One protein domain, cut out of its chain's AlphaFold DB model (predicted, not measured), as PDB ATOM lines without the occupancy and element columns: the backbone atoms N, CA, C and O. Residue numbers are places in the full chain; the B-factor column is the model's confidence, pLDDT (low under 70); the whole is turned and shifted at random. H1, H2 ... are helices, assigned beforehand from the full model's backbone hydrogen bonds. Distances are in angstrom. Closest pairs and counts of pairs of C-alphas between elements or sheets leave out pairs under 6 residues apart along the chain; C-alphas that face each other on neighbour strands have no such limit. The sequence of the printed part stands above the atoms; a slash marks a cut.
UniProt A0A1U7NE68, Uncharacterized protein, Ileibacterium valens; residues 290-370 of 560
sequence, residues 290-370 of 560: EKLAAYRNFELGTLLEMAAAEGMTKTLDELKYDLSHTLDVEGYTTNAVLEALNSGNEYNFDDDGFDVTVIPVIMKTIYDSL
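Overview. This is residues 290 to 370 of the 560 residues of an uncharacterized protein of Ileibacterium valens (UniProt A0A1U7NE68). The longest helix, H4, packs on H6, which is the core of a small assembly of mostly crossed helices. H2 packs on H6 too, H1 on its first residues and H3 on its later ones, while the short H5 lies out toward one end of the longest axis and touches no helix. The 81 printed residues hold six named helices, H1 to H6 in chain order, and no named strand: the class is all helix. The whole is compact, with a radius of gyration of the C-alphas of 11.9 A, and spans 36 by 27 by 19 A.

Along the chain. Find C-alpha 329 at (200.765, 214.595, 165.728); from there H4, residues 329 to 341, runs 18.3 A. H6, residues 358 to 369, runs 16.7 A to C-alpha 369 at (209.742, 220.598, 174.285). Look earlier for H1, residues 290 to 295, starting at (218.323, 200.122, 169.606), H2, residues 300 to 309, and H3, residues 316 to 325. H5 is residues 349 to 352.

Arrangement. H6 is the hub. H4 touches it with residues 333 to 337 alone, closest at C-alphas 333 and 360, 6.1 A, opposite ways at a shallow tilt of 31 degrees. H2 touches H6 at C-alphas 307 and 359, its closest pair, 6.1 A, at a tilt of 35.3 degrees, only just steep. H3 touches H6 at C-alphas 323 and 367, 6.3 A, and H1 at C-alphas 295 and 358, 6.8 A, each the closest pair, at steep tilts of 66 and 61 degrees. In H1, H2, H3, H4 and H6 every O i to N i+4 pair is within hydrogen-bond range; H5 is too short for one.

Size, cuts and confidence. The C-alphas of His 325 and Asp 351, the two farthest apart, are 35.9 A apart. The printed part has no cut and no long link, and no printed residue is under 70 in pLDDT.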
ATOM      1  N   GLU A 290     216.907 199.910 169.926       86.81
ATOM      2  CA  GLU A 290     218.323 200.122 169.606       86.81
ATOM      3  C   GLU A 290     218.527 201.393 168.765       86.81
ATOM      4  O   GLU A 290     219.371 202.224 169.110       86.81
ATOM      5  N   LYS A 291     217.691 201.612 167.736       88.12
ATOM      6  CA  LYS A 291     217.685 202.854 166.942       88.12
ATOM      7  C   LYS A 291     217.317 204.063 167.805       88.12
ATOM      8  O   LYS A 291     218.020 205.071 167.792       88.12
ATOM      9  N   LEU A 292     216.281 203.946 168.640       87.69
ATOM     10  CA  LEU A 292     215.891 204.984 169.605       87.69
ATOM     11  C   LEU A 292     217.037 205.329 170.577       87.69
ATOM     12  O   LEU A 292     217.254 206.504 170.882       87.69
ATOM     13  N   ALA A 293     217.760 204.324 171.074       87.12
ATOM     14  CA  ALA A 293     218.900 204.513 171.965       87.12
ATOM     15  C   ALA A 293     220.083 205.178 171.250       87.12
ATOM     16  O   ALA A 293     220.711 206.054 171.841       87.12
ATOM     17  N   ALA A 294     220.355 204.824 169.988       88.88
ATOM     18  CA  ALA A 294     221.363 205.481 169.161       88.88
ATOM     19  C   ALA A 294     221.021 206.962 168.924       88.88
ATOM     20  O   ALA A 294     221.825 207.833 169.264       88.88
ATOM     21  N   TYR A 295     219.806 207.258 168.446       90.88
ATOM     22  CA  TYR A 295     219.350 208.624 168.167       90.88
ATOM     23  C   TYR A 295     219.354 209.531 169.406       90.88
ATOM     24  O   TYR A 295     219.672 210.713 169.300       90.88
ATOM     25  N   ARG A 296     219.102 208.987 170.602       87.44
ATOM     26  CA  ARG A 296     219.185 209.732 171.873       87.44
ATOM     27  C   ARG A 296     220.592 210.183 172.283       87.44
ATOM     28  O   ARG A 296     220.695 210.966 173.224       87.44
ATOM     29  N   ASN A 297     221.652 209.723 171.614       90.31
ATOM     30  CA  ASN A 297     223.021 210.191 171.867       90.31
ATOM     31  C   ASN A 297     223.412 211.417 171.021       90.31
ATOM     32  O   ASN A 297     224.461 212.008 171.277       90.31
ATOM     33  N   PHE A 298     222.604 211.795 170.026       90.56
ATOM     34  CA  PHE A 298     222.851 212.956 169.171       90.56
ATOM     35  C   PHE A 298     222.071 214.187 169.645       90.56
ATOM     36  O   PHE A 298     220.989 214.084 170.226       90.56
ATOM     37  N   GLU A 299     222.606 215.377 169.368       91.44
ATOM     38  CA  GLU A 299     221.878 216.626 169.592       91.44
ATOM     39  C   GLU A 299     220.790 216.829 168.525       91.44
ATOM     40  O   GLU A 299     220.925 216.393 167.381       91.44
ATOM     41  N   LEU A 300     219.720 217.554 168.876       90.50
ATOM     42  CA  LEU A 300     218.577 217.794 167.984       90.50
ATOM     43  C   LEU A 300     218.980 218.432 166.640       90.50
ATOM     44  O   LEU A 300     218.347 218.150 165.629       90.50
ATOM     45  N   GLY A 301     220.040 219.250 166.615       90.12
ATOM     46  CA  GLY A 301     220.597 219.809 165.379       90.12
ATOM     47  C   GLY A 301     221.158 218.737 164.439       90.12
ATOM     48  O   GLY A 301     220.804 218.712 163.267       90.12
ATOM     49  N   THR A 302     221.949 217.798 164.963       92.06
ATOM     50  CA  THR A 302     222.495 216.670 164.188       92.06
ATOM     51  C   THR A 302     221.392 215.733 163.697       92.06
ATOM     52  O   THR A 302     221.431 215.280 162.558       92.06
ATOM     53  N   LEU A 303     220.363 215.489 164.518       92.19
ATOM     54  CA  LEU A 303     219.200 214.706 164.095       92.19
ATOM     55  C   LEU A 303     218.435 215.400 162.950       92.19
ATOM     56  O   LEU A 303     218.022 214.741 162.001       92.19
ATOM     57  N   LEU A 304     218.286 216.729 162.989       92.88
ATOM     58  CA  LEU A 304     217.690 217.497 161.886       92.88
ATOM     59  C   LEU A 304     218.526 217.432 160.600       92.88
ATOM     60  O   LEU A 304     217.950 217.330 159.522       92.88
ATOM     61  N   GLU A 305     219.858 217.440 160.693       92.06
ATOM     62  CA  GLU A 305     220.744 217.240 159.534       92.06
ATOM     63  C   GLU A 305     220.578 215.833 158.925       92.06
ATOM     64  O   GLU A 305     220.479 215.708 157.704       92.06
ATOM     65  N   MET A 306     220.445 214.790 159.756       92.19
ATOM     66  CA  MET A 306     220.130 213.419 159.314       92.19
ATOM     67  C   MET A 306     218.760 213.335 158.620       92.19
ATOM     68  O   MET A 306     218.642 212.773 157.534       92.19
ATOM     69  N   ALA A 307     217.720 213.942 159.198       90.62
ATOM     70  CA  ALA A 307     216.394 213.977 158.578       90.62
ATOM     71  C   ALA A 307     216.364 214.782 157.269       90.62
ATOM     72  O   ALA A 307     215.625 214.426 156.352       90.62
ATOM     73  N   ALA A 308     217.164 215.846 157.161       90.69
ATOM     74  CA  ALA A 308     217.297 216.622 155.934       90.69
ATOM     75  C   ALA A 308     218.017 215.839 154.824       90.69
ATOM     76  O   ALA A 308     217.644 215.971 153.657       90.69
ATOM     77  N   ALA A 309     218.986 214.984 155.173       88.88
ATOM     78  CA  ALA A 309     219.590 214.038 154.234       88.88
ATOM     79  C   ALA A 309     218.554 213.031 153.696       88.88
ATOM     80  O   ALA A 309     218.508 212.802 152.492       88.88
ATOM     81  N   GLU A 310     217.653 212.539 154.552       86.06
ATOM     82  CA  GLU A 310     216.487 211.711 154.179       86.06
ATOM     83  C   GLU A 310     215.348 212.491 153.475       86.06
ATOM     84  O   GLU A 310     214.294 211.938 153.163       86.06
ATOM     85  N   GLY A 311     215.539 213.782 153.181       82.31
ATOM     86  CA  GLY A 311     214.607 214.593 152.391       82.31
ATOM     87  C   GLY A 311     213.605 215.439 153.185       82.31
ATOM     88  O   GLY A 311     212.768 216.102 152.570       82.31
ATOM     89  N   MET A 312     213.684 215.496 154.520       87.69
ATOM     90  CA  MET A 312     212.893 216.456 155.302       87.69
ATOM     91  C   MET A 312     213.397 217.887 155.069       87.69
ATOM     92  O   MET A 312     214.395 218.322 155.635       87.69
ATOM     93  N   THR A 313     212.661 218.661 154.279       85.00
ATOM     94  CA  THR A 313     213.021 220.050 153.942       85.00
ATOM     95  C   THR A 313     212.673 221.081 155.022       85.00
ATOM     96  O   THR A 313     213.096 222.231 154.911       85.00
ATOM     97  N   LYS A 314     211.908 220.701 156.054       88.81
ATOM     98  CA  LYS A 314     211.399 221.614 157.092       88.81
ATOM     99  C   LYS A 314     212.455 221.956 158.142       88.81
ATOM    100  O   LYS A 314     213.085 221.076 158.724       88.81
ATOM    101  N   THR A 315     212.586 223.241 158.449       90.75
ATOM    102  CA  THR A 315     213.454 223.743 159.521       90.75
ATOM    103  C   THR A 315     212.853 223.516 160.913       90.75
ATOM    104  O   THR A 315     211.647 223.332 161.076       90.75
ATOM    105  N   LEU A 316     213.689 223.598 161.954       90.25
ATOM    106  CA  LEU A 316     213.264 223.458 163.354       90.25
ATOM    107  C   LEU A 316     212.111 224.400 163.744       90.25
ATOM    108  O   LEU A 316     211.243 224.007 164.521       90.25
ATOM    109  N   ASP A 317     212.090 225.634 163.238       87.56
ATOM    110  CA  ASP A 317     211.062 226.611 163.615       87.56
ATOM    111  C   ASP A 317     209.754 226.420 162.828       87.56
ATOM    112  O   ASP A 317     208.678 226.612 163.393       87.56
ATOM    113  N   GLU A 318     209.821 225.929 161.585       90.00
ATOM    114  CA  GLU A 318     208.643 225.454 160.839       90.00
ATOM    115  C   GLU A 318     208.044 224.202 161.492       90.00
ATOM    116  O   GLU A 318     206.832 224.119 161.665       90.00
ATOM    117  N   LEU A 319     208.878 223.264 161.958       90.75
ATOM    118  CA  LEU A 319     208.415 222.105 162.723       90.75
ATOM    119  C   LEU A 319     207.769 222.519 164.053       90.75
ATOM    120  O   LEU A 319     206.673 222.061 164.359       90.75
ATOM    121  N   LYS A 320     208.373 223.424 164.836       89.00
ATOM    122  CA  LYS A 320     207.725 223.959 166.052       89.00
ATOM    123  C   LYS A 320     206.374 224.604 165.741       89.00
ATOM    124  O   LYS A 320     205.440 224.459 166.530       89.00
ATOM    125  N   TYR A 321     206.266 225.322 164.624       85.75
ATOM    126  CA  TYR A 321     205.012 225.930 164.191       85.75
ATOM    127  C   TYR A 321     203.969 224.859 163.839       85.75
ATOM    128  O   TYR A 321     202.901 224.838 164.449       85.75
ATOM    129  N   ASP A 322     204.291 223.915 162.958       86.81
ATOM    130  CA  ASP A 322     203.360 222.865 162.530       86.81
ATOM    131  C   ASP A 322     202.914 221.968 163.705       86.81
ATOM    132  O   ASP A 322     201.720 221.692 163.854       86.81
ATOM    133  N   LEU A 323     203.832 221.570 164.598       87.88
ATOM    134  CA  LEU A 323     203.516 220.726 165.763       87.88
ATOM    135  C   LEU A 323     202.803 221.467 166.908       87.88
ATOM    136  O   LEU A 323     202.156 220.819 167.728       87.88
ATOM    137  N   SER A 324     202.883 222.800 166.982       82.75
ATOM    138  CA  SER A 324     202.079 223.570 167.950       82.75
ATOM    139  C   SER A 324     200.639 223.799 167.480       82.75
ATOM    140  O   SER A 324     199.783 224.080 168.318       82.75
ATOM    141  N   HIS A 325     200.350 223.617 166.184       80.69
ATOM    142  CA  HIS A 325     199.021 223.807 165.586       80.69
ATOM    143  C   HIS A 325     198.329 222.499 165.140       80.69
ATOM    144  O   HIS A 325     197.138 222.523 164.832       80.69
ATOM    145  N   THR A 326     199.018 221.352 165.122       82.62
ATOM    146  CA  THR A 326     198.409 220.046 164.804       82.62
ATOM    147  C   THR A 326     197.844 219.351 166.045       82.62
ATOM    148  O   THR A 326     198.528 219.189 167.053       82.62
ATOM    149  N   LEU A 327     196.583 218.902 165.965       79.44
ATOM    150  CA  LEU A 327     195.996 217.994 166.963       79.44
ATOM    151  C   LEU A 327     196.474 216.549 166.744       79.44
ATOM    152  O   LEU A 327     196.780 215.851 167.706       79.44
ATOM    153  N   ASP A 328     196.544 216.112 165.484       85.88
ATOM    154  CA  ASP A 328     196.991 214.770 165.102       85.88
ATOM    155  C   ASP A 328     198.493 214.762 164.783       85.88
ATOM    156  O   ASP A 328     198.923 214.879 163.633       85.88
ATOM    157  N   VAL A 329     199.300 214.657 165.839       87.06
ATOM    158  CA  VAL A 329     200.765 214.595 165.728       87.06
ATOM    159  C   VAL A 329     201.220 213.245 165.165       87.06
ATOM    160  O   VAL A 329     202.202 213.190 164.429       87.06
ATOM    161  N   GLU A 330     200.517 212.148 165.450       88.00
ATOM    162  CA  GLU A 330     200.888 210.813 164.957       88.00
ATOM    163  C   GLU A 330     200.639 210.685 163.445       88.00
ATOM    164  O   GLU A 330     201.519 210.232 162.708       88.00
ATOM    165  N   GLY A 331     199.509 211.188 162.942       87.12
ATOM    166  CA  GLY A 331     199.246 211.303 161.507       87.12
ATOM    167  C   GLY A 331     200.188 212.285 160.806       87.12
ATOM    168  O   GLY A 331     200.732 211.962 159.747       87.12
ATOM    169  N   TYR A 332     200.462 213.452 161.403       88.81
ATOM    170  CA  TYR A 332     201.424 214.421 160.859       88.81
ATOM    171  C   TYR A 332     202.842 213.831 160.735       88.81
ATOM    172  O   TYR A 332     203.472 213.938 159.682       88.81
ATOM    173  N   THR A 333     203.329 213.152 161.776       90.69
ATOM    174  CA  THR A 333     204.658 212.517 161.761       90.69
ATOM    175  C   THR A 333     204.733 211.319 160.817       90.69
ATOM    176  O   THR A 333     205.730 211.174 160.110       90.69
ATOM    177  N   THR A 334     203.668 210.519 160.719       91.81
ATOM    178  CA  THR A 334     203.562 209.428 159.734       91.81
ATOM    179  C   THR A 334     203.631 209.962 158.301       91.81
ATOM    180  O   THR A 334     204.347 209.402 157.472       91.81
ATOM    181  N   ASN A 335     202.951 211.075 158.002       91.25
ATOM    182  CA  ASN A 335     203.029 211.711 156.684       91.25
ATOM    183  C   ASN A 335     204.444 212.234 156.383       91.25
ATOM    184  O   ASN A 335     204.940 211.994 155.288       91.25
ATOM    185  N   ALA A 336     205.132 212.850 157.351       90.69
ATOM    186  CA  ALA A 336     206.516 213.305 157.169       90.69
ATOM    187  C   ALA A 336     207.504 212.147 156.892       90.69
ATOM    188  O   ALA A 336     208.425 212.303 156.092       90.69
ATOM    189  N   VAL A 337     207.297 210.969 157.500       91.50
ATOM    190  CA  VAL A 337     208.064 209.746 157.178       91.50
ATOM    191  C   VAL A 337     207.766 209.254 155.758       91.50
ATOM    192  O   VAL A 337     208.683 208.841 155.051       91.50
ATOM    193  N   LEU A 338     206.509 209.313 155.311       89.75
ATOM    194  CA  LEU A 338     206.130 208.929 153.945       89.75
ATOM    195  C   LEU A 338     206.671 209.909 152.889       89.75
ATOM    196  O   LEU A 338     207.109 209.467 151.831       89.75
ATOM    197  N   GLU A 339     206.694 211.213 153.175       88.75
ATOM    198  CA  GLU A 339     207.324 212.229 152.317       88.75
ATOM    199  C   GLU A 339     208.838 211.989 152.184       88.75
ATOM    200  O   GLU A 339     209.356 212.004 151.067       88.75
ATOM    201  N   ALA A 340     209.527 211.674 153.287       87.44
ATOM    202  CA  ALA A 340     210.943 211.297 153.279       87.44
ATOM    203  C   ALA A 340     211.201 210.007 152.475       87.44
ATOM    204  O   ALA A 340     212.020 210.008 151.558       87.44
ATOM    205  N   LEU A 341     210.434 208.933 152.708       87.69
ATOM    206  CA  LEU A 341     210.533 207.673 151.945       87.69
ATOM    207  C   LEU A 341     210.267 207.839 150.436       87.69
ATOM    208  O   LEU A 341     210.777 207.054 149.631       87.69
ATOM    209  N   ASN A 342     209.471 208.840 150.057       86.44
ATOM    210  CA  ASN A 342     209.163 209.181 148.669       86.44
ATOM    211  C   ASN A 342     210.182 210.148 148.031       86.44
ATOM    212  O   ASN A 342     210.102 210.393 146.828       86.44
ATOM    213  N   SER A 343     211.150 210.678 148.791       83.31
ATOM    214  CA  SER A 343     212.189 211.587 148.276       83.31
ATOM    215  C   SER A 343     213.172 210.917 147.307       83.31
ATOM    216  O   SER A 343     213.809 211.598 146.504       83.31
ATOM    217  N   GLY A 344     213.279 209.583 147.358       77.38
ATOM    218  CA  GLY A 344     214.221 208.797 146.557       77.38
ATOM    219  C   GLY A 344     215.625 208.679 147.160       77.38
ATOM    220  O   GLY A 344     216.503 208.126 146.503       77.38
ATOM    221  N   ASN A 345     215.833 209.170 148.385       81.06
ATOM    222  CA  ASN A 345     217.019 208.848 149.176       81.06
ATOM    223  C   ASN A 345     216.960 207.386 149.669       81.06
ATOM    224  O   ASN A 345     215.877 206.823 149.849       81.06
ATOM    225  N   GLU A 346     218.128 206.766 149.848       77.69
ATOM    226  CA  GLU A 346     218.273 205.356 150.245       77.69
ATOM    227  C   GLU A 346     219.357 205.203 151.330       77.69
ATOM    228  O   GLU A 346     220.332 204.479 151.138       77.69
ATOM    229  N   TYR A 347     219.201 205.907 152.459       83.88
ATOM    230  CA  TYR A 347     220.031 205.686 153.650       83.88
ATOM    231  C   TYR A 347     219.558 204.440 154.419       83.88
ATOM    232  O   TYR A 347     218.363 204.120 154.434       83.88
ATOM    233  N   ASN A 348     220.483 203.733 155.071       85.38
ATOM    234  CA  ASN A 348     220.171 202.594 155.935       85.38
ATOM    235  C   ASN A 348     220.876 202.696 157.293       85.38
ATOM    236  O   ASN A 348     222.066 202.990 157.377       85.38
ATOM    237  N   PHE A 349     220.174 202.332 158.368       86.62
ATOM    238  CA  PHE A 349     220.719 202.398 159.722       86.62
ATOM    239  C   PHE A 349     221.976 201.532 159.922       86.62
ATOM    240  O   PHE A 349     222.864 201.928 160.673       86.62
ATOM    241  N   ASP A 350     222.074 200.376 159.256       86.81
ATOM    242  CA  ASP A 350     223.221 199.469 159.419       86.81
ATOM    243  C   ASP A 350     224.485 199.947 158.678       86.81
ATOM    244  O   ASP A 350     225.596 199.591 159.075       86.81
ATOM    245  N   ASP A 351     224.321 200.751 157.621       86.50
ATOM    246  CA  ASP A 351     225.398 201.194 156.724       86.50
ATOM    247  C   ASP A 351     225.802 202.662 156.977       86.50
ATOM    248  O   ASP A 351     226.992 202.977 157.051       86.50
ATOM    249  N   ASP A 352     224.819 203.548 157.172       85.69
ATOM    250  CA  ASP A 352     224.983 204.996 157.375       85.69
ATOM    251  C   ASP A 352     224.829 205.434 158.845       85.69
ATOM    252  O   ASP A 352     225.196 206.553 159.214       85.69
ATOM    253  N   GLY A 353     224.284 204.568 159.708       84.69
ATOM    254  CA  GLY A 353     224.025 204.858 161.125       84.69
ATOM    255  C   GLY A 353     222.718 205.613 161.412       84.69
ATOM    256  O   GLY A 353     222.441 205.924 162.574       84.69
ATOM    257  N   PHE A 354     221.914 205.916 160.387       89.50
ATOM    258  CA  PHE A 354     220.585 206.519 160.510       89.50
ATOM    259  C   PHE A 354     219.660 206.115 159.349       89.50
ATOM    260  O   PHE A 354     220.109 205.596 158.333       89.50
ATOM    261  N   ASP A 355     218.361 206.340 159.528       90.88
ATOM    262  CA  ASP A 355     217.295 206.160 158.538       90.88
ATOM    263  C   ASP A 355     216.095 207.077 158.868       90.88
ATOM    264  O   ASP A 355     216.078 207.752 159.905       90.88
ATOM    265  N   VAL A 356     215.040 207.053 158.047       89.31
ATOM    266  CA  VAL A 356     213.785 207.804 158.269       89.31
ATOM    267  C   VAL A 356     213.138 207.599 159.650       89.31
ATOM    268  O   VAL A 356     212.312 208.421 160.049       89.31
ATOM    269  N   THR A 357     213.490 206.566 160.431       91.75
ATOM    270  CA  THR A 357     212.970 206.406 161.806       91.75
ATOM    271  C   THR A 357     213.544 207.439 162.786       91.75
ATOM    272  O   THR A 357     213.009 207.611 163.884       91.75
ATOM    273  N   VAL A 358     214.545 208.222 162.364       92.69
ATOM    274  CA  VAL A 358     214.989 209.444 163.053       92.69
ATOM    275  C   VAL A 358     213.875 210.504 163.132       92.69
ATOM    276  O   VAL A 358     213.795 211.261 164.104       92.69
ATOM    277  N   ILE A 359     212.960 210.530 162.153       92.56
ATOM    278  CA  ILE A 359     211.915 211.555 162.016       92.56
ATOM    279  C   ILE A 359     210.929 211.537 163.199       92.56
ATOM    280  O   ILE A 359     210.792 212.579 163.848       92.56
ATOM    281  N   PRO A 360     210.303 210.404 163.581       92.75
ATOM    282  CA  PRO A 360     209.507 210.313 164.806       92.75
ATOM    283  C   PRO A 360     210.243 210.769 166.076       92.75
ATOM    284  O   PRO A 360     209.623 211.378 166.950       92.75
ATOM    285  N   VAL A 361     211.557 210.528 166.187       92.81
ATOM    286  CA  VAL A 361     212.350 210.926 167.366       92.81
ATOM    287  C   VAL A 361     212.527 212.442 167.432       92.81
ATOM    288  O   VAL A 361     212.297 213.030 168.491       92.81
ATOM    289  N   ILE A 362     212.865 213.087 166.313       93.00
ATOM    290  CA  ILE A 362     212.948 214.554 166.195       93.00
ATOM    291  C   ILE A 362     211.606 215.182 166.541       93.00
ATOM    292  O   ILE A 362     211.523 216.049 167.407       93.00
ATOM    293  N   MET A 363     210.549 214.711 165.885       92.69
ATOM    294  CA  MET A 363     209.204 215.257 166.006       92.69
ATOM    295  C   MET A 363     208.682 215.147 167.439       92.69
ATOM    296  O   MET A 363     208.198 216.132 167.994       92.69
ATOM    297  N   LYS A 364     208.863 213.985 168.082       92.12
ATOM    298  CA  LYS A 364     208.528 213.803 169.496       92.12
ATOM    299  C   LYS A 364     209.362 214.702 170.409       92.12
ATOM    300  O   LYS A 364     208.805 215.322 171.305       92.12
ATOM    301  N   THR A 365     210.668 214.816 170.170       91.44
ATOM    302  CA  THR A 365     211.561 215.669 170.976       91.44
ATOM    303  C   THR A 365     211.179 217.147 170.867       91.44
ATOM    304  O   THR A 365     211.151 217.849 171.876       91.44
ATOM    305  N   ILE A 366     210.808 217.611 169.668       92.00
ATOM    306  CA  ILE A 366     210.253 218.952 169.450       92.00
ATOM    307  C   ILE A 366     208.932 219.092 170.211       92.00
ATOM    308  O   ILE A 366     208.824 220.000 171.032       92.00
ATOM    309  N   TYR A 367     207.970 218.186 170.009       88.69
ATOM    310  CA  TYR A 367     206.649 218.240 170.643       88.69
ATOM    311  C   TYR A 367     206.716 218.239 172.174       88.69
ATOM    312  O   TYR A 367     206.081 219.066 172.824       88.69
ATOM    313  N   ASP A 368     207.521 217.359 172.769       87.69
ATOM    314  CA  ASP A 368     207.722 217.283 174.218       87.69
ATOM    315  C   ASP A 368     208.444 218.527 174.779       87.69
ATOM    316  O   ASP A 368     208.302 218.822 175.965       87.69
ATOM    317  N   SER A 369     209.140 219.300 173.933       85.00
ATOM    318  CA  SER A 369     209.742 220.598 174.285       85.00
ATOM    319  C   SER A 369     208.849 221.823 174.028       85.00
ATOM    320  O   SER A 369     209.216 222.930 174.431       85.00
ATOM    321  N   LEU A 370     207.699 221.670 173.357       84.38
ATOM    322  CA  LEU A 370     206.821 222.802 173.047       84.38
ATOM    323  C   LEU A 370     206.199 223.393 174.327       84.38
ATOM    324  O   LEU A 370     205.694 222.646 175.164       84.38
TER     325      LEU A 370